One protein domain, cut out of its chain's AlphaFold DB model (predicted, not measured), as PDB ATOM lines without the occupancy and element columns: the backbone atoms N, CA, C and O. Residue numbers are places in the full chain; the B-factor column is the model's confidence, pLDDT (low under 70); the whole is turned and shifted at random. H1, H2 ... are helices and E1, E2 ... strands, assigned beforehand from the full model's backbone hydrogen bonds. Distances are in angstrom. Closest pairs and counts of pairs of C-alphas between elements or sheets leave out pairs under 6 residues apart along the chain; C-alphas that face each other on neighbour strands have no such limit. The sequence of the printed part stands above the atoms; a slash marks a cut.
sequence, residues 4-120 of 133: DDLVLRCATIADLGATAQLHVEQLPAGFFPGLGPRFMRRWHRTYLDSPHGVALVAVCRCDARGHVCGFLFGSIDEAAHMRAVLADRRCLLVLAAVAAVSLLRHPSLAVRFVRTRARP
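This is residues 4 to 120 of the 133 residues of an uncharacterized protein of Dietzia natronolimnaea (UniProt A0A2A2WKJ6). A three-stranded sheet has helices H1 and H3 over one face, and beyond H3 the long helix H5 runs side by side with it. H4 makes a corner between the end of E3 and H5, and H6 follows H5 at its other end. The printed part has 117 residues with six named helices and three strands, in the order E1 H1 H2 H3 E2 E3 H4 H5 H6; the sheet, E1 - E2 - E3, is antiparallel and the class mixed. It is compact, radius of gyration of the C-alphas 15.2 A, spanning 45 by 30 by 21 A.

Find C-alpha 6 at (21.405, -65.928, -11.822), where E1, residues 6 to 10, begins. Then come H1, 13 to 26, 20.3 A; H2, 31 to 34; H3, 37 to 48; and the hairpin of E2, 53 to 60, 23.3 A, and E3, 68 to 75, 20.5 A. H4 is 78 to 87, H5 89 to 105, 24.3 A, and H6, 107 to 116, ends at C-alpha 116 (31.446, -30.651, -3.098).

Look across the antiparallel neighbours E1 and E2, where N 7 and O 59 are within hydrogen-bond range at 2.9 A, and across the antiparallel neighbours E2 and E3, where N 54 and O 74 are within hydrogen-bond range at 2.8 A. H1 and H3 are on the same face, two layers with the sheet, and touch at C-alphas 20 and 40, 4.9 A. H3 touches H5 at C-alphas 39 and 98, 5.9 A, a shallow tilt of 20 degrees, opposite ways. H2 and H6 only just touch, with 3 pairs of C-alphas within 8 A, the closest 31 and 113, 6.7 A. H4 only grazes the sheet. Every O i to N i+4 pair is within hydrogen-bond range in H4, H5 and H6, but 8 of 10 in H1 and 4 of 8 in H3.

C-alphas 64 and 119 are farthest apart, 46.2 A. The printed part has no cut, and no link is long. Confidence is under 70 at residues 4, 29 to 30, 62 to 66 and 106 to 120.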
ATOM      1  N   ASP A   4      18.826 -69.700  -8.185       62.97
ATOM      2  CA  ASP A   4      19.358 -70.618  -9.202       62.97
ATOM      3  C   ASP A   4      19.315 -70.108 -10.659       62.97
ATOM      4  O   ASP A   4      19.950 -70.698 -11.536       62.97
ATOM      5  N   ASP A   5      18.622 -68.999 -10.948       79.94
ATOM      6  CA  ASP A   5      18.521 -68.450 -12.313       79.94
ATOM      7  C   ASP A   5      19.560 -67.358 -12.631       79.94
ATOM      8  O   ASP A   5      19.602 -66.848 -13.759       79.94
ATOM      9  N   LEU A   6      20.401 -66.981 -11.664       85.75
ATOM     10  CA  LEU A   6      21.405 -65.928 -11.822       85.75
ATOM     11  C   LEU A   6      22.765 -66.501 -12.221       85.75
ATOM     12  O   LEU A   6      23.353 -67.327 -11.529       85.75
ATOM     13  N   VAL A   7      23.314 -65.998 -13.325       88.62
ATOM     14  CA  VAL A   7      24.667 -66.342 -13.775       88.62
ATOM     15  C   VAL A   7      25.573 -65.135 -13.668       88.62
ATOM     16  O   VAL A   7      25.312 -64.091 -14.269       88.62
ATOM     17  N   LEU A   8      26.680 -65.312 -12.954       91.12
ATOM     18  CA  LEU A   8      27.783 -64.363 -12.932       91.12
ATOM     19  C   LEU A   8      28.746 -64.652 -14.082       91.12
ATOM     20  O   LEU A   8      29.168 -65.789 -14.291       91.12
ATOM     21  N   ARG A   9      29.119 -63.607 -14.818       92.25
ATOM     22  CA  ARG A   9      30.155 -63.678 -15.853       92.25
ATOM     23  C   ARG A   9      30.915 -62.367 -15.969       92.25
ATOM     24  O   ARG A   9      30.448 -61.324 -15.506       92.25
ATOM     25  N   CYS A  10      32.058 -62.410 -16.648       92.94
ATOM     26  CA  CYS A  10      32.757 -61.197 -17.049       92.94
ATOM     27  C   CYS A  10      31.843 -60.315 -17.911       92.94
ATOM     28  O   CYS A  10      31.110 -60.796 -18.788       92.94
ATOM     29  N   ALA A  11      31.885 -59.015 -17.635       92.06
ATOM     30  CA  ALA A  11      31.177 -58.020 -18.415       92.06
ATOM     31  C   ALA A  11      31.822 -57.870 -19.797       92.06
ATOM     32  O   ALA A  11      33.038 -57.947 -19.959       92.06
ATOM     33  N   THR A  12      30.992 -57.617 -20.799       92.06
ATOM     34  CA  THR A  12      31.404 -57.379 -22.182       92.06
ATOM     35  C   THR A  12      30.976 -55.983 -22.623       92.06
ATOM     36  O   THR A  12      30.209 -55.293 -21.946       92.06
ATOM     37  N   ILE A  13      31.423 -55.558 -23.807       91.44
ATOM     38  CA  ILE A  13      31.026 -54.268 -24.390       91.44
ATOM     39  C   ILE A  13      29.499 -54.162 -24.560       91.44
ATOM     40  O   ILE A  13      28.954 -53.064 -24.421       91.44
ATOM     41  N   ALA A  14      28.813 -55.279 -24.822       90.62
ATOM     42  CA  ALA A  14      27.360 -55.322 -24.984       90.62
ATOM     43  C   ALA A  14      26.618 -54.981 -23.677       90.62
ATOM     44  O   ALA A  14      25.572 -54.334 -23.710       90.62
ATOM     45  N   ASP A  15      27.203 -55.314 -22.524       91.00
ATOM     46  CA  ASP A  15      26.590 -55.099 -21.209       91.00
ATOM     47  C   ASP A  15      26.722 -53.652 -20.719       91.00
ATOM     48  O   ASP A  15      26.009 -53.216 -19.813       91.00
ATOM     49  N   LEU A  16      27.622 -52.863 -21.315       91.44
ATOM     50  CA  LEU A  16      27.904 -51.499 -20.861       91.44
ATOM     51  C   LEU A  16      26.675 -50.585 -20.932       91.44
ATOM     52  O   LEU A  16      26.577 -49.638 -20.158       91.44
ATOM     53  N   GLY A  17      25.752 -50.835 -21.866       91.06
ATOM     54  CA  GLY A  17      24.496 -50.086 -21.946       91.06
ATOM     55  C   GLY A  17      23.602 -50.347 -20.735       91.06
ATOM     56  O   GLY A  17      23.237 -49.405 -20.033       91.06
ATOM     57  N   ALA A  18      23.317 -51.624 -20.475       90.56
ATOM     58  CA  ALA A  18      22.457 -52.054 -19.379       90.56
ATOM     59  C   ALA A  18      23.060 -51.706 -18.011       90.56
ATOM     60  O   ALA A  18      22.391 -51.114 -17.173       90.56
ATOM     61  N   THR A  19      24.352 -51.977 -17.808       92.38
ATOM     62  CA  THR A  19      25.035 -51.655 -16.546       92.38
ATOM     63  C   THR A  19      25.098 -50.156 -16.274       92.38
ATOM     64  O   THR A  19      24.927 -49.737 -15.135       92.38
ATOM     65  N   ALA A  20      25.319 -49.325 -17.298       91.19
ATOM     66  CA  ALA A  20      25.338 -47.876 -17.132       91.19
ATOM     67  C   ALA A  20      23.966 -47.320 -16.751       91.19
ATOM     68  O   ALA A  20      23.884 -46.421 -15.919       91.19
ATOM     69  N   GLN A  21      22.903 -47.846 -17.361       90.44
ATOM     70  CA  GLN A  21      21.539 -47.474 -17.012       90.44
ATOM     71  C   GLN A  21      21.202 -47.921 -15.583       90.44
ATOM     72  O   GLN A  21      20.800 -47.088 -14.774       90.44
ATOM     73  N   LEU A  22      21.504 -49.176 -15.241       89.50
ATOM     74  CA  LEU A  22      21.288 -49.718 -13.901       89.50
ATOM     75  C   LEU A  22      22.061 -48.930 -12.830       89.50
ATOM     76  O   LEU A  22      21.530 -48.681 -11.754       89.50
ATOM     77  N   HIS A  23      23.283 -48.468 -13.126       89.12
ATOM     78  CA  HIS A  23      24.064 -47.628 -12.209       89.12
ATOM     79  C   HIS A  23      23.365 -46.291 -11.942       89.12
ATOM     80  O   HIS A  23      23.254 -45.874 -10.795       89.12
ATOM     81  N   VAL A  24      22.878 -45.615 -12.985       86.94
ATOM     82  CA  VAL A  24      22.198 -44.319 -12.829       86.94
ATOM     83  C   VAL A  24      20.891 -44.462 -12.049       86.94
ATOM     84  O   VAL A  24      20.587 -43.599 -11.230       86.94
ATOM     85  N   GLU A  25      20.143 -45.537 -12.289       86.94
ATOM     86  CA  GLU A  25      18.834 -45.773 -11.672       86.94
ATOM     87  C   GLU A  25      18.943 -46.260 -10.220       86.94
ATOM     88  O   GLU A  25      18.258 -45.733  -9.347       86.94
ATOM     89  N   GLN A  26      19.818 -47.233  -9.948       85.56
ATOM     90  CA  GLN A  26      19.905 -47.908  -8.643       85.56
ATOM     91  C   GLN A  26      20.962 -47.297  -7.717       85.56
ATOM     92  O   GLN A  26      20.853 -47.377  -6.497       85.56
ATOM     93  N   LEU A  27      21.992 -46.663  -8.284       83.38
ATOM     94  CA  LEU A  27      23.085 -46.029  -7.547       83.38
ATOM     95  C   LEU A  27      23.236 -44.550  -7.958       83.38
ATOM     96  O   LEU A  27      24.323 -44.119  -8.352       83.38
ATOM     97  N   PRO A  28      22.183 -43.714  -7.835       76.44
ATOM     98  CA  PRO A  28      22.243 -42.302  -8.227       76.44
ATOM     99  C   PRO A  28      23.172 -41.470  -7.324       76.44
ATOM    100  O   PRO A  28      23.480 -40.306  -7.609       76.44
ATOM    101  N   ALA A  29      23.621 -42.048  -6.206       69.81
ATOM    102  CA  ALA A  29      24.511 -41.424  -5.247       69.81
ATOM    103  C   ALA A  29      25.929 -41.278  -5.825       69.81
ATOM    104  O   ALA A  29      26.772 -42.163  -5.740       69.81
ATOM    105  N   GLY A  30      26.228 -40.114  -6.394       68.44
ATOM    106  CA  GLY A  30      27.570 -39.813  -6.878       68.44
ATOM    107  C   GLY A  30      27.590 -38.638  -7.841       68.44
ATOM    108  O   GLY A  30      26.555 -38.103  -8.230       68.44
ATOM    109  N   PHE A  31      28.792 -38.209  -8.224       73.38
ATOM    110  CA  PHE A  31      28.933 -37.237  -9.309       73.38
ATOM    111  C   PHE A  31      28.735 -37.908 -10.668       73.38
ATOM    112  O   PHE A  31      27.984 -37.417 -11.505       73.38
ATOM    113  N   PHE A  32      29.383 -39.054 -10.866       78.38
ATOM    114  CA  PHE A  32      29.393 -39.724 -12.153       78.38
ATOM    115  C   PHE A  32      28.025 -40.271 -12.601       78.38
ATOM    116  O   PHE A  32      27.708 -40.082 -13.774       78.38
ATOM    117  N   PRO A  33      27.185 -40.874 -11.732       80.06
ATOM    118  CA  PRO A  33      25.829 -41.273 -12.120       80.06
ATOM    119  C   PRO A  33      24.977 -40.069 -12.550       80.06
ATOM    120  O   PRO A  33      24.210 -40.155 -13.504       80.06
ATOM    121  N   GLY A  34      25.198 -38.902 -11.933       78.50
ATOM    122  CA  GLY A  34      24.546 -37.646 -12.316       78.50
ATOM    123  C   GLY A  34      24.908 -37.153 -13.724       78.50
ATOM    124  O   GLY A  34      24.122 -36.440 -14.336       78.50
ATOM    125  N   LEU A  35      26.051 -37.561 -14.286       80.25
ATOM    126  CA  LEU A  35      26.403 -37.255 -15.681       80.25
ATOM    127  C   LEU A  35      25.612 -38.104 -16.691       80.25
ATOM    128  O   LEU A  35      25.685 -37.860 -17.900       80.25
ATOM    129  N   GLY A  36      24.838 -39.075 -16.208       85.00
ATOM    130  CA  GLY A  36      23.906 -39.866 -16.990       85.00
ATOM    131  C   GLY A  36      24.516 -41.112 -17.641       85.00
ATOM    132  O   GLY A  36      25.735 -41.338 -17.621       85.00
ATOM    133  N   PRO A  37      23.665 -41.931 -18.286       86.69
ATOM    134  CA  PRO A  37      24.024 -43.278 -18.734       86.69
ATOM    135  C   PRO A  37      25.087 -43.273 -19.840       86.69
ATOM    136  O   PRO A  37      25.890 -44.196 -19.955       86.69
ATOM    137  N   ARG A  38      25.167 -42.207 -20.649       87.06
ATOM    138  CA  ARG A  38      26.194 -42.085 -21.701       87.06
ATOM    139  C   ARG A  38      27.599 -41.919 -21.127       87.06
ATOM    140  O   ARG A  38      28.532 -42.511 -21.671       87.06
ATOM    141  N   PHE A  39      27.742 -41.129 -20.060       87.38
ATOM    142  CA  PHE A  39      29.010 -40.986 -19.347       87.38
ATOM    143  C   PHE A  39      29.361 -42.299 -18.652       87.38
ATOM    144  O   PHE A  39      30.443 -42.836 -18.880       87.38
ATOM    145  N   MET A  40      28.408 -42.863 -17.903       89.62
ATOM    146  CA  MET A  40      28.570 -44.141 -17.207       89.62
ATOM    147  C   MET A  40      29.034 -45.266 -18.129       89.62
ATOM    148  O   MET A  40      29.959 -45.992 -17.794       89.62
ATOM    149  N   ARG A  41      28.486 -45.358 -19.343       91.50
ATOM    150  CA  ARG A  41      28.902 -46.366 -20.326       91.50
ATOM    151  C   ARG A  41      30.374 -46.247 -20.720       91.50
ATOM    152  O   ARG A  41      31.035 -47.253 -20.963       91.50
ATOM    153  N   ARG A  42      30.887 -45.019 -20.845       89.25
ATOM    154  CA  ARG A  42      32.302 -44.768 -21.164       89.25
ATOM    155  C   ARG A  42      33.196 -44.983 -19.956       89.25
ATOM    156  O   ARG A  42      34.282 -45.513 -20.123       89.25
ATOM    157  N   TRP A  43      32.707 -44.634 -18.772       88.38
ATOM    158  CA  TRP A  43      33.377 -44.923 -17.514       88.38
ATOM    159  C   TRP A  43      33.509 -46.432 -17.272       88.38
ATOM    160  O   TRP A  43      34.607 -46.918 -17.080       88.38
ATOM    161  N   HIS A  44      32.434 -47.212 -17.393       90.69
ATOM    162  CA  HIS A  44      32.489 -48.673 -17.252       90.69
ATOM    163  C   HIS A  44      33.438 -49.332 -18.263       90.69
ATOM    164  O   HIS A  44      34.097 -50.317 -17.941       90.69
ATOM    165  N   ARG A  45      33.564 -48.768 -19.473       89.88
ATOM    166  CA  ARG A  45      34.510 -49.273 -20.476       89.88
ATOM    167  C   ARG A  45      35.965 -49.212 -20.000       89.88
ATOM    168  O   ARG A  45      36.710 -50.127 -20.324       89.88
ATOM    169  N   THR A  46      36.362 -48.211 -19.207       88.75
ATOM    170  CA  THR A  46      37.759 -48.107 -18.749       88.75
ATOM    171  C   THR A  46      38.186 -49.318 -17.928       88.75
ATOM    172  O   THR A  46      39.358 -49.681 -17.940       88.75
ATOM    173  N   TYR A  47      37.246 -49.966 -17.234       86.94
ATOM    174  CA  TYR A  47      37.494 -51.187 -16.469       86.94
ATOM    175  C   TYR A  47      37.656 -52.423 -17.352       86.94
ATOM    176  O   TYR A  47      38.384 -53.324 -16.965       86.94
ATOM    177  N   LEU A  48      37.032 -52.462 -18.534       88.62
ATOM    178  CA  LEU A  48      37.253 -53.542 -19.503       88.62
ATOM    179  C   LEU A  48      38.613 -53.420 -20.195       88.62
ATOM    180  O   LEU A  48      39.245 -54.428 -20.489       88.62
ATOM    181  N   ASP A  49      39.058 -52.187 -20.434       83.06
ATOM    182  CA  ASP A  49      40.311 -51.904 -21.141       83.06
ATOM    183  C   ASP A  49      41.542 -51.957 -20.209       83.06
ATOM    184  O   ASP A  49      42.683 -51.871 -20.664       83.06
ATOM    185  N   SER A  50      41.334 -52.071 -18.892       80.62
ATOM    186  CA  SER A  50      42.404 -52.052 -17.895       80.62
ATOM    187  C   SER A  50      42.801 -53.470 -17.473       80.62
ATOM    188  O   SER A  50      41.941 -54.210 -17.002       80.62
ATOM    189  N   PRO A  51      44.098 -53.834 -17.495       78.81
ATOM    190  CA  PRO A  51      44.562 -55.136 -16.998       78.81
ATOM    191  C   PRO A  51      44.371 -55.307 -15.482       78.81
ATOM    192  O   PRO A  51      44.495 -56.411 -14.963       78.81
ATOM    193  N   HIS A  52      44.074 -54.219 -14.766       80.38
ATOM    194  CA  HIS A  52      43.763 -54.226 -13.335       80.38
ATOM    195  C   HIS A  52      42.261 -54.100 -13.061       80.38
ATOM    196  O   HIS A  52      41.854 -54.108 -11.901       80.38
ATOM    197  N   GLY A  53      41.443 -53.950 -14.106       84.50
ATOM    198  CA  GLY A  53      40.004 -53.801 -13.992       84.50
ATOM    199  C   GLY A  53      39.312 -55.138 -13.752       84.50
ATOM    200  O   GLY A  53      39.594 -56.141 -14.402       84.50
ATOM    201  N   VAL A  54      38.372 -55.135 -12.818       89.44
ATOM    202  CA  VAL A  54      37.432 -56.222 -12.568       89.44
ATOM    203  C   VAL A  54      36.061 -55.732 -13.004       89.44
ATOM    204  O   VAL A  54      35.597 -54.686 -12.551       89.44
ATOM    205  N   ALA A  55      35.423 -56.485 -13.892       93.06
ATOM    206  CA  ALA A  55      34.114 -56.154 -14.431       93.06
ATOM    207  C   ALA A  55      33.259 -57.420 -14.523       93.06
ATOM    208  O   ALA A  55      33.499 -58.285 -15.366       93.06
ATOM    209  N   LEU A  56      32.259 -57.522 -13.655       93.19
ATOM    210  CA  LEU A  56      31.339 -58.652 -13.579       93.19
ATOM    211  C   LEU A  56      29.902 -58.176 -13.773       93.19
ATOM    212  O   LEU A  56      29.535 -57.073 -13.365       93.19
ATOM    213  N   VAL A  57      29.083 -59.033 -14.371       93.88
ATOM    214  CA  VAL A  57      27.633 -58.853 -14.476       93.88
ATOM    215  C   VAL A  57      26.911 -60.096 -13.987       93.88
ATOM    216  O   VAL A  57      27.367 -61.217 -14.215       93.88
ATOM    217  N   ALA A  58      25.775 -59.876 -13.336       91.81
ATOM    218  CA  ALA A  58      24.807 -60.904 -12.999       91.81
ATOM    219  C   ALA A  58      23.668 -60.850 -14.020       91.81
ATOM    220  O   ALA A  58      23.086 -59.785 -14.241       91.81
ATOM    221  N   VAL A  59      23.368 -61.981 -14.651       90.12
ATOM    222  CA  VAL A  59      22.369 -62.091 -15.721       90.12
ATOM    223  C   VAL A  59      21.306 -63.114 -15.334       90.12
ATOM    224  O   VAL A  59      21.674 -64.219 -14.935       90.12
ATOM    225  N   CYS A  60      20.013 -62.790 -15.477       84.81
ATOM    226  CA  CYS A  60      18.965 -63.808 -15.330       84.81
ATOM    227  C   CYS A  60      18.888 -64.676 -16.586       84.81
ATOM    228  O   CYS A  60      18.664 -64.159 -17.683       84.81
ATOM    229  N   ARG A  61      19.002 -65.998 -16.425       73.62
ATOM    230  CA  ARG A  61      18.748 -66.980 -17.497       73.62
ATOM    231  C   ARG A  61      17.282 -67.044 -17.916       73.62
ATOM    232  O   ARG A  61      16.986 -67.461 -19.029       73.62
ATOM    233  N   CYS A  62      16.392 -66.619 -17.027       68.12
ATOM    234  CA  CYS A  62      14.951 -66.628 -17.223       68.12
ATOM    235  C   CYS A  62      14.468 -65.682 -18.339       68.12
ATOM    236  O   CYS A  62      13.406 -65.901 -18.916       68.12
ATOM    237  N   ASP A  63      15.242 -64.640 -18.660       64.75
ATOM    238  CA  ASP A  63      14.949 -63.731 -19.764       64.75
ATOM    239  C   ASP A  63      15.756 -64.160 -20.994       64.75
ATOM    240  O   ASP A  63      16.989 -64.173 -20.971       64.75
ATOM    241  N   ALA A  64      15.070 -64.474 -22.096       58.00
ATOM    242  CA  ALA A  64      15.680 -64.869 -23.365       58.00
ATOM    243  C   ALA A  64      16.673 -63.827 -23.923       58.00
ATOM    244  O   ALA A  64      17.470 -64.142 -24.806       58.00
ATOM    245  N   ARG A  65      16.646 -62.584 -23.418       63.16
ATOM    246  CA  ARG A  65      17.589 -61.517 -23.790       63.16
ATOM    247  C   ARG A  65      18.801 -61.402 -22.866       63.16
ATOM    248  O   ARG A  65      19.650 -60.551 -23.119       63.16
ATOM    249  N   GLY A  66      18.895 -62.221 -21.817       62.59
ATOM    250  CA  GLY A  66      19.970 -62.141 -20.833       62.59
ATOM    251  C   GLY A  66      19.968 -60.795 -20.110       62.59
ATOM    252  O   GLY A  66      20.936 -60.037 -20.194       62.59
ATOM    253  N   HIS A  67      18.876 -60.490 -19.407       82.19
ATOM    254  CA  HIS A  67      18.736 -59.247 -18.651       82.19
ATOM    255  C   HIS A  67      19.811 -59.125 -17.565       82.19
ATOM    256  O   HIS A  67      19.972 -60.019 -16.734       82.19
ATOM    257  N   VAL A  68      20.534 -58.001 -17.563       87.81
ATOM    258  CA  VAL A  68      21.545 -57.696 -16.547       87.81
ATOM    259  C   VAL A  68      20.844 -57.221 -15.277       87.81
ATOM    260  O   VAL A  68      20.356 -56.097 -15.215       87.81
ATOM    261  N   CYS A  69      20.827 -58.077 -14.259       88.69
ATOM    262  CA  CYS A  69      20.206 -57.816 -12.961       88.69
ATOM    263  C   CYS A  69      21.150 -57.113 -11.979       88.69
ATOM    264  O   CYS A  69      20.706 -56.548 -10.985       88.69
ATOM    265  N   GLY A  70      22.458 -57.159 -12.232       89.06
ATOM    266  CA  GLY A  70      23.461 -56.572 -11.352       89.06
ATOM    267  C   GLY A  70      24.822 -56.459 -12.020       89.06
ATOM    268  O   GLY A  70      25.093 -57.105 -13.034       89.06
ATOM    269  N   PHE A  71      25.687 -55.628 -11.452       92.50
ATOM    270  CA  PHE A  71      27.051 -55.454 -11.933       92.50
ATOM    271  C   PHE A  71      28.017 -55.151 -10.793       92.50
ATOM    272  O   PHE A  71      27.631 -54.603  -9.762       92.50
ATOM    273  N   LEU A  72      29.291 -55.450 -11.026       91.75
ATOM    274  CA  LEU A  72      30.411 -55.055 -10.183       91.75
ATOM    275  C   LEU A  72      31.533 -54.542 -11.084       91.75
ATOM    276  O   LEU A  72      32.057 -55.290 -11.905       91.75
ATOM    277  N   PHE A  73      31.908 -53.276 -10.910       90.06
ATOM    278  CA  PHE A  73      33.102 -52.695 -11.521       90.06
ATOM    279  C   PHE A  73      34.048 -52.237 -10.421       90.06
ATOM    280  O   PHE A  73      33.634 -51.554  -9.486       90.06
ATOM    281  N   GLY A  74      35.317 -52.593 -10.547       87.62
ATOM    282  CA  GLY A  74      36.354 -52.212  -9.603       87.62
ATOM    283  C   GLY A  74      37.736 -52.378 -10.209       87.62
ATOM    284  O   GLY A  74      37.882 -52.853 -11.329       87.62
ATOM    285  N   SER A  75      38.762 -51.975  -9.472       87.44
ATOM    286  CA  SER A  75      40.151 -52.232  -9.845       87.44
ATOM    287  C   SER A  75      40.862 -52.931  -8.699       87.44
ATOM    288  O   SER A  75      40.607 -52.616  -7.538       87.44
ATOM    289  N   ILE A  76      41.771 -53.843  -9.031       87.19
ATOM    290  CA  ILE A  76      42.685 -54.473  -8.068       87.19
ATOM    291  C   ILE A  76      43.722 -53.445  -7.577       87.19
ATOM    292  O   ILE A  76      44.143 -53.484  -6.426       87.19
ATOM    293  N   ASP A  77      44.081 -52.478  -8.428       85.00
ATOM    294  CA  ASP A  77      44.887 -51.305  -8.076       85.00
ATOM    295  C   ASP A  77      44.204 -50.043  -8.626       85.00
ATOM    296  O   ASP A  77      44.273 -49.723  -9.821       85.00
ATOM    297  N   GLU A  78      43.487 -49.325  -7.759       81.12
ATOM    298  CA  GLU A  78      42.781 -48.093  -8.134       81.12
ATOM    299  C   GLU A  78      43.753 -47.012  -8.637       81.12
ATOM    300  O   GLU A  78      43.449 -46.289  -9.589       81.12
ATOM    301  N   ALA A  79      44.950 -46.914  -8.050       80.31
ATOM    302  CA  ALA A  79      45.931 -45.905  -8.426       80.31
ATOM    303  C   ALA A  79      46.537 -46.196  -9.805       80.31
ATOM    304  O   ALA A  79      46.692 -45.279 -10.615       80.31
ATOM    305  N   ALA A  80      46.860 -47.456 -10.111       79.25
ATOM    306  CA  ALA A  80      47.296 -47.862 -11.444       79.25
ATOM    307  C   ALA A  80      46.195 -47.667 -12.490       79.25
ATOM    308  O   ALA A  80      46.473 -47.100 -13.547       79.25
ATOM    309  N   HIS A  81      44.949 -48.038 -12.180       80.00
ATOM    310  CA  HIS A  81      43.816 -47.823 -13.080       80.00
ATOM    311  C   HIS A  81      43.625 -46.340 -13.404       80.00
ATOM    312  O   HIS A  81      43.603 -45.953 -14.571       80.00
ATOM    313  N   MET A  82      43.568 -45.485 -12.380       80.12
ATOM    314  CA  MET A  82      43.413 -44.046 -12.581       80.12
ATOM    315  C   MET A  82      44.594 -43.436 -13.334       80.12
ATOM    316  O   MET A  82      44.378 -42.580 -14.186       80.12
ATOM    317  N   ARG A  83      45.834 -43.880 -13.079       81.62
ATOM    318  CA  ARG A  83      47.007 -43.445 -13.857       81.62
ATOM    319  C   ARG A  83      46.905 -43.854 -15.321       81.62
ATOM    320  O   ARG A  83      47.202 -43.028 -16.173       81.62
ATOM    321  N   ALA A  84      46.469 -45.078 -15.617       81.12
ATOM    322  CA  ALA A  84      46.296 -45.553 -16.988       81.12
ATOM    323  C   ALA A  84      45.213 -44.752 -17.725       81.12
ATOM    324  O   ALA A  84      45.453 -44.256 -18.825       81.12
ATOM    325  N   VAL A  85      44.063 -44.529 -17.077       81.00
ATOM    326  CA  VAL A  85      42.992 -43.680 -17.617       81.00
ATOM    327  C   VAL A  85      43.488 -42.253 -17.843       81.00
ATOM    328  O   VAL A  85      43.196 -41.674 -18.881       81.00
ATOM    329  N   LEU A  86      44.256 -41.689 -16.903       80.81
ATOM    330  CA  LEU A  86      44.800 -40.333 -17.019       80.81
ATOM    331  C   LEU A  86      45.921 -40.209 -18.065       80.81
ATOM    332  O   LEU A  86      46.111 -39.136 -18.637       80.81
ATOM    333  N   ALA A  87      46.671 -41.281 -18.318       83.00
ATOM    334  CA  ALA A  87      47.711 -41.319 -19.339       83.00
ATOM    335  C   ALA A  87      47.117 -41.393 -20.756       83.00
ATOM    336  O   ALA A  87      47.679 -40.811 -21.690       83.00
ATOM    337  N   ASP A  88      45.959 -42.042 -20.925       83.94
ATOM    338  CA  ASP A  88      45.237 -42.070 -22.195       83.94
ATOM    339  C   ASP A  88      44.467 -40.760 -22.433       83.94
ATOM    340  O   ASP A  88      43.294 -40.585 -22.080       83.94
ATOM    341  N   ARG A  89      45.135 -39.831 -23.124       79.56
ATOM    342  CA  ARG A  89      44.561 -38.537 -23.520       79.56
ATOM    343  C   ARG A  89      43.269 -38.677 -24.324       79.56
ATOM    344  O   ARG A  89      42.398 -37.823 -24.193       79.56
ATOM    345  N   ARG A  90      43.117 -39.711 -25.160       83.12
ATOM    346  CA  ARG A  90      41.898 -39.894 -25.967       83.12
ATOM    347  C   ARG A  90      40.737 -40.303 -25.073       83.12
ATOM    348  O   ARG A  90      39.659 -39.720 -25.184       83.12
ATOM    349  N   CYS A  91      40.970 -41.252 -24.170       82.94
ATOM    350  CA  CYS A  91      39.987 -41.665 -23.176       82.94
ATOM    351  C   CYS A  91      39.545 -40.477 -22.309       82.94
ATOM    352  O   CYS A  91      38.348 -40.195 -22.211       82.94
ATOM    353  N   LEU A  92      40.501 -39.700 -21.787       81.81
ATOM    354  CA  LEU A  92      40.203 -38.490 -21.021       81.81
ATOM    355  C   LEU A  92      39.405 -37.455 -21.808       81.81
ATOM    356  O   LEU A  92      38.428 -36.929 -21.281       81.81
ATOM    357  N   LEU A  93      39.793 -37.154 -23.049       82.38
ATOM    358  CA  LEU A  93      39.089 -36.169 -23.872       82.38
ATOM    359  C   LEU A  93      37.645 -36.596 -24.138       82.38
ATOM    360  O   LEU A  93      36.737 -35.772 -24.048       82.38
ATOM    361  N   VAL A  94      37.410 -37.882 -24.406       85.25
ATOM    362  CA  VAL A  94      36.055 -38.418 -24.594       85.25
ATOM    363  C   VAL A  94      35.242 -38.314 -23.304       85.25
ATOM    364  O   VAL A  94      34.094 -37.870 -23.346       85.25
ATOM    365  N   LEU A  95      35.818 -38.685 -22.157       85.31
ATOM    366  CA  LEU A  95      35.145 -38.572 -20.860       85.31
ATOM    367  C   LEU A  95      34.822 -37.112 -20.521       85.31
ATOM    368  O   LEU A  95      33.692 -36.813 -20.132       85.31
ATOM    369  N   ALA A  96      35.774 -36.201 -20.727       83.75
ATOM    370  CA  ALA A  96      35.609 -34.774 -20.485       83.75
ATOM    371  C   ALA A  96      34.547 -34.156 -21.405       83.75
ATOM    372  O   ALA A  96      33.685 -33.424 -20.927       83.75
ATOM    373  N   ALA A  97      34.551 -34.492 -22.698       83.88
ATOM    374  CA  ALA A  97      33.560 -33.999 -23.650       83.88
ATOM    375  C   ALA A  97      32.143 -34.475 -23.298       83.88
ATOM    376  O   ALA A  97      31.206 -33.678 -23.270       83.88
ATOM    377  N   VAL A  98      31.971 -35.762 -22.971       85.06
ATOM    378  CA  VAL A  98      30.662 -36.308 -22.575       85.06
ATOM    379  C   VAL A  98      30.193 -35.706 -21.248       85.06
ATOM    380  O   VAL A  98      29.013 -35.375 -21.115       85.06
ATOM    381  N   ALA A  99      31.104 -35.511 -20.290       82.00
ATOM    382  CA  ALA A  99      30.800 -34.825 -19.040       82.00
ATOM    383  C   ALA A  99      30.367 -33.373 -19.290       82.00
ATOM    384  O   ALA A  99      29.326 -32.965 -18.784       82.00
ATOM    385  N   ALA A 100      31.095 -32.617 -20.117       81.50
ATOM    386  CA  ALA A 100      30.770 -31.231 -20.450       81.50
ATOM    387  C   ALA A 100      29.380 -31.104 -21.089       81.50
ATOM    388  O   ALA A 100      28.576 -30.287 -20.651       81.50
ATOM    389  N   VAL A 101      29.050 -31.964 -22.059       84.00
ATOM    390  CA  VAL A 101      27.715 -31.994 -22.685       84.00
ATOM    391  C   VAL A 101      26.616 -32.288 -21.660       84.00
ATOM    392  O   VAL A 101      25.535 -31.708 -21.735       84.00
ATOM    393  N   SER A 102      26.874 -33.178 -20.701       80.62
ATOM    394  CA  SER A 102      25.910 -33.491 -19.642       80.62
ATOM    395  C   SER A 102      25.727 -32.327 -18.661       80.62
ATOM    396  O   SER A 102      24.602 -31.959 -18.332       80.62
ATOM    397  N   LEU A 103      26.820 -31.667 -18.269       77.06
ATOM    398  CA  LEU A 103      26.793 -30.499 -17.386       77.06
ATOM    399  C   LEU A 103      26.096 -29.294 -18.026       77.06
ATOM    400  O   LEU A 103      25.355 -28.597 -17.338       77.06
ATOM    401  N   LEU A 104      26.266 -29.088 -19.336       77.25
ATOM    402  CA  LEU A 104      25.532 -28.063 -20.088       77.25
ATOM    403  C   LEU A 104      24.015 -28.298 -20.068       77.25
ATOM    404  O   LEU A 104      23.248 -27.345 -20.152       77.25
ATOM    405  N   ARG A 105      23.572 -29.554 -19.933       74.12
ATOM    406  CA  ARG A 105      22.149 -29.918 -19.833       74.12
ATOM    407  C   ARG A 105      21.615 -29.890 -18.400       74.12
ATOM    408  O   ARG A 105      20.405 -29.811 -18.215       74.12
ATOM    409  N   HIS A 106      22.494 -29.927 -17.398       68.25
ATOM    410  CA  HIS A 106      22.131 -29.985 -15.981       68.25
ATOM    411  C   HIS A 106      23.006 -29.042 -15.125       68.25
ATOM    412  O   HIS A 106      23.851 -29.502 -14.348       68.25
ATOM    413  N   PRO A 107      22.798 -27.712 -15.209       63.16
ATOM    414  CA  PRO A 107      23.637 -26.716 -14.530       63.16
ATOM    415  C   PRO A 107      23.620 -26.837 -12.994       63.16
ATOM    416  O   PRO A 107      24.616 -26.547 -12.330       63.16
ATOM    417  N   SER A 108      22.532 -27.348 -12.410       65.69
ATOM    418  CA  SER A 108      22.432 -27.632 -10.971       65.69
ATOM    419  C   SER A 108      23.416 -28.717 -10.502       65.69
ATOM    420  O   SER A 108      23.960 -28.625  -9.396       65.69
ATOM    421  N   LEU A 109      23.721 -29.707 -11.350       63.19
ATOM    422  CA  LEU A 109      24.732 -30.734 -11.074       63.19
ATOM    423  C   LEU A 109      26.152 -30.170 -11.155       63.19
ATOM    424  O   LEU A 109      26.997 -30.539 -10.336       63.19
ATOM    425  N   ALA A 110      26.401 -29.231 -12.074       60.03
ATOM    426  CA  ALA A 110      27.660 -28.488 -12.155       60.03
ATOM    427  C   ALA A 110      27.926 -27.691 -10.869       60.03
ATOM    428  O   ALA A 110      29.006 -27.798 -10.289       60.03
ATOM    429  N   VAL A 111      26.927 -26.964 -10.361       61.78
ATOM    430  CA  VAL A 111      27.058 -26.207  -9.104       61.78
ATOM    431  C   VAL A 111      27.304 -27.142  -7.916       61.78
ATOM    432  O   VAL A 111      28.180 -26.874  -7.089       61.78
ATOM    433  N   ARG A 112      26.599 -28.280  -7.837       62.91
ATOM    434  CA  ARG A 112      26.816 -29.277  -6.774       62.91
ATOM    435  C   ARG A 112      28.217 -29.890  -6.844       62.91
ATOM    436  O   ARG A 112      28.854 -30.062  -5.804       62.91
ATOM    437  N   PHE A 113      28.725 -30.172  -8.044       60.53
ATOM    438  CA  PHE A 113      30.085 -30.670  -8.266       60.53
ATOM    439  C   PHE A 113      31.152 -29.663  -7.836       60.53
ATOM    440  O   PHE A 113      32.059 -30.020  -7.079       60.53
ATOM    441  N   VAL A 114      31.010 -28.400  -8.248       61.69
ATOM    442  CA  VAL A 114      31.928 -27.322  -7.863       61.69
ATOM    443  C   VAL A 114      31.958 -27.154  -6.343       61.69
ATOM    444  O   VAL A 114      33.038 -27.067  -5.761       61.69
ATOM    445  N   ARG A 115      30.794 -27.204  -5.683       61.41
ATOM    446  CA  ARG A 115      30.693 -27.029  -4.225       61.41
ATOM    447  C   ARG A 115      31.218 -28.212  -3.407       61.41
ATOM    448  O   ARG A 115      31.679 -27.988  -2.296       61.41
ATOM    449  N   THR A 116      31.164 -29.447  -3.917       57.62
ATOM    450  CA  THR A 116      31.446 -30.651  -3.098       57.62
ATOM    451  C   THR A 116      32.674 -31.460  -3.516       57.62
ATOM    452  O   THR A 116      33.259 -32.136  -2.673       57.62
ATOM    453  N   ARG A 117      33.096 -31.419  -4.788       57.59
ATOM    454  CA  ARG A 117      34.142 -32.322  -5.314       57.59
ATOM    455  C   ARG A 117      35.166 -31.694  -6.262       57.59
ATOM    456  O   ARG A 117      36.103 -32.395  -6.643       57.59
ATOM    457  N   ALA A 118      35.075 -30.400  -6.584       56.66
ATOM    458  CA  ALA A 118      36.074 -29.756  -7.439       56.66
ATOM    459  C   ALA A 118      37.484 -29.807  -6.836       56.66
ATOM    460  O   ALA A 118      38.416 -30.156  -7.542       56.66
ATOM    461  N   ARG A 119      37.664 -29.547  -5.534       56.88
ATOM    462  CA  ARG A 119      39.002 -29.450  -4.909       56.88
ATOM    463  C   ARG A 119      39.876 -30.719  -5.041       56.88
ATOM    464  O   ARG A 119      41.038 -30.580  -5.417       56.88
ATOM    465  N   PRO A 120      39.387 -31.938  -4.739       56.84
ATOM    466  CA  PRO A 120      40.195 -33.153  -4.892       56.84
ATOM    467  C   PRO A 120      40.462 -33.517  -6.357       56.84
ATOM    468  O   PRO A 120      41.565 -33.950  -6.687       56.84
TER     469      PRO A 120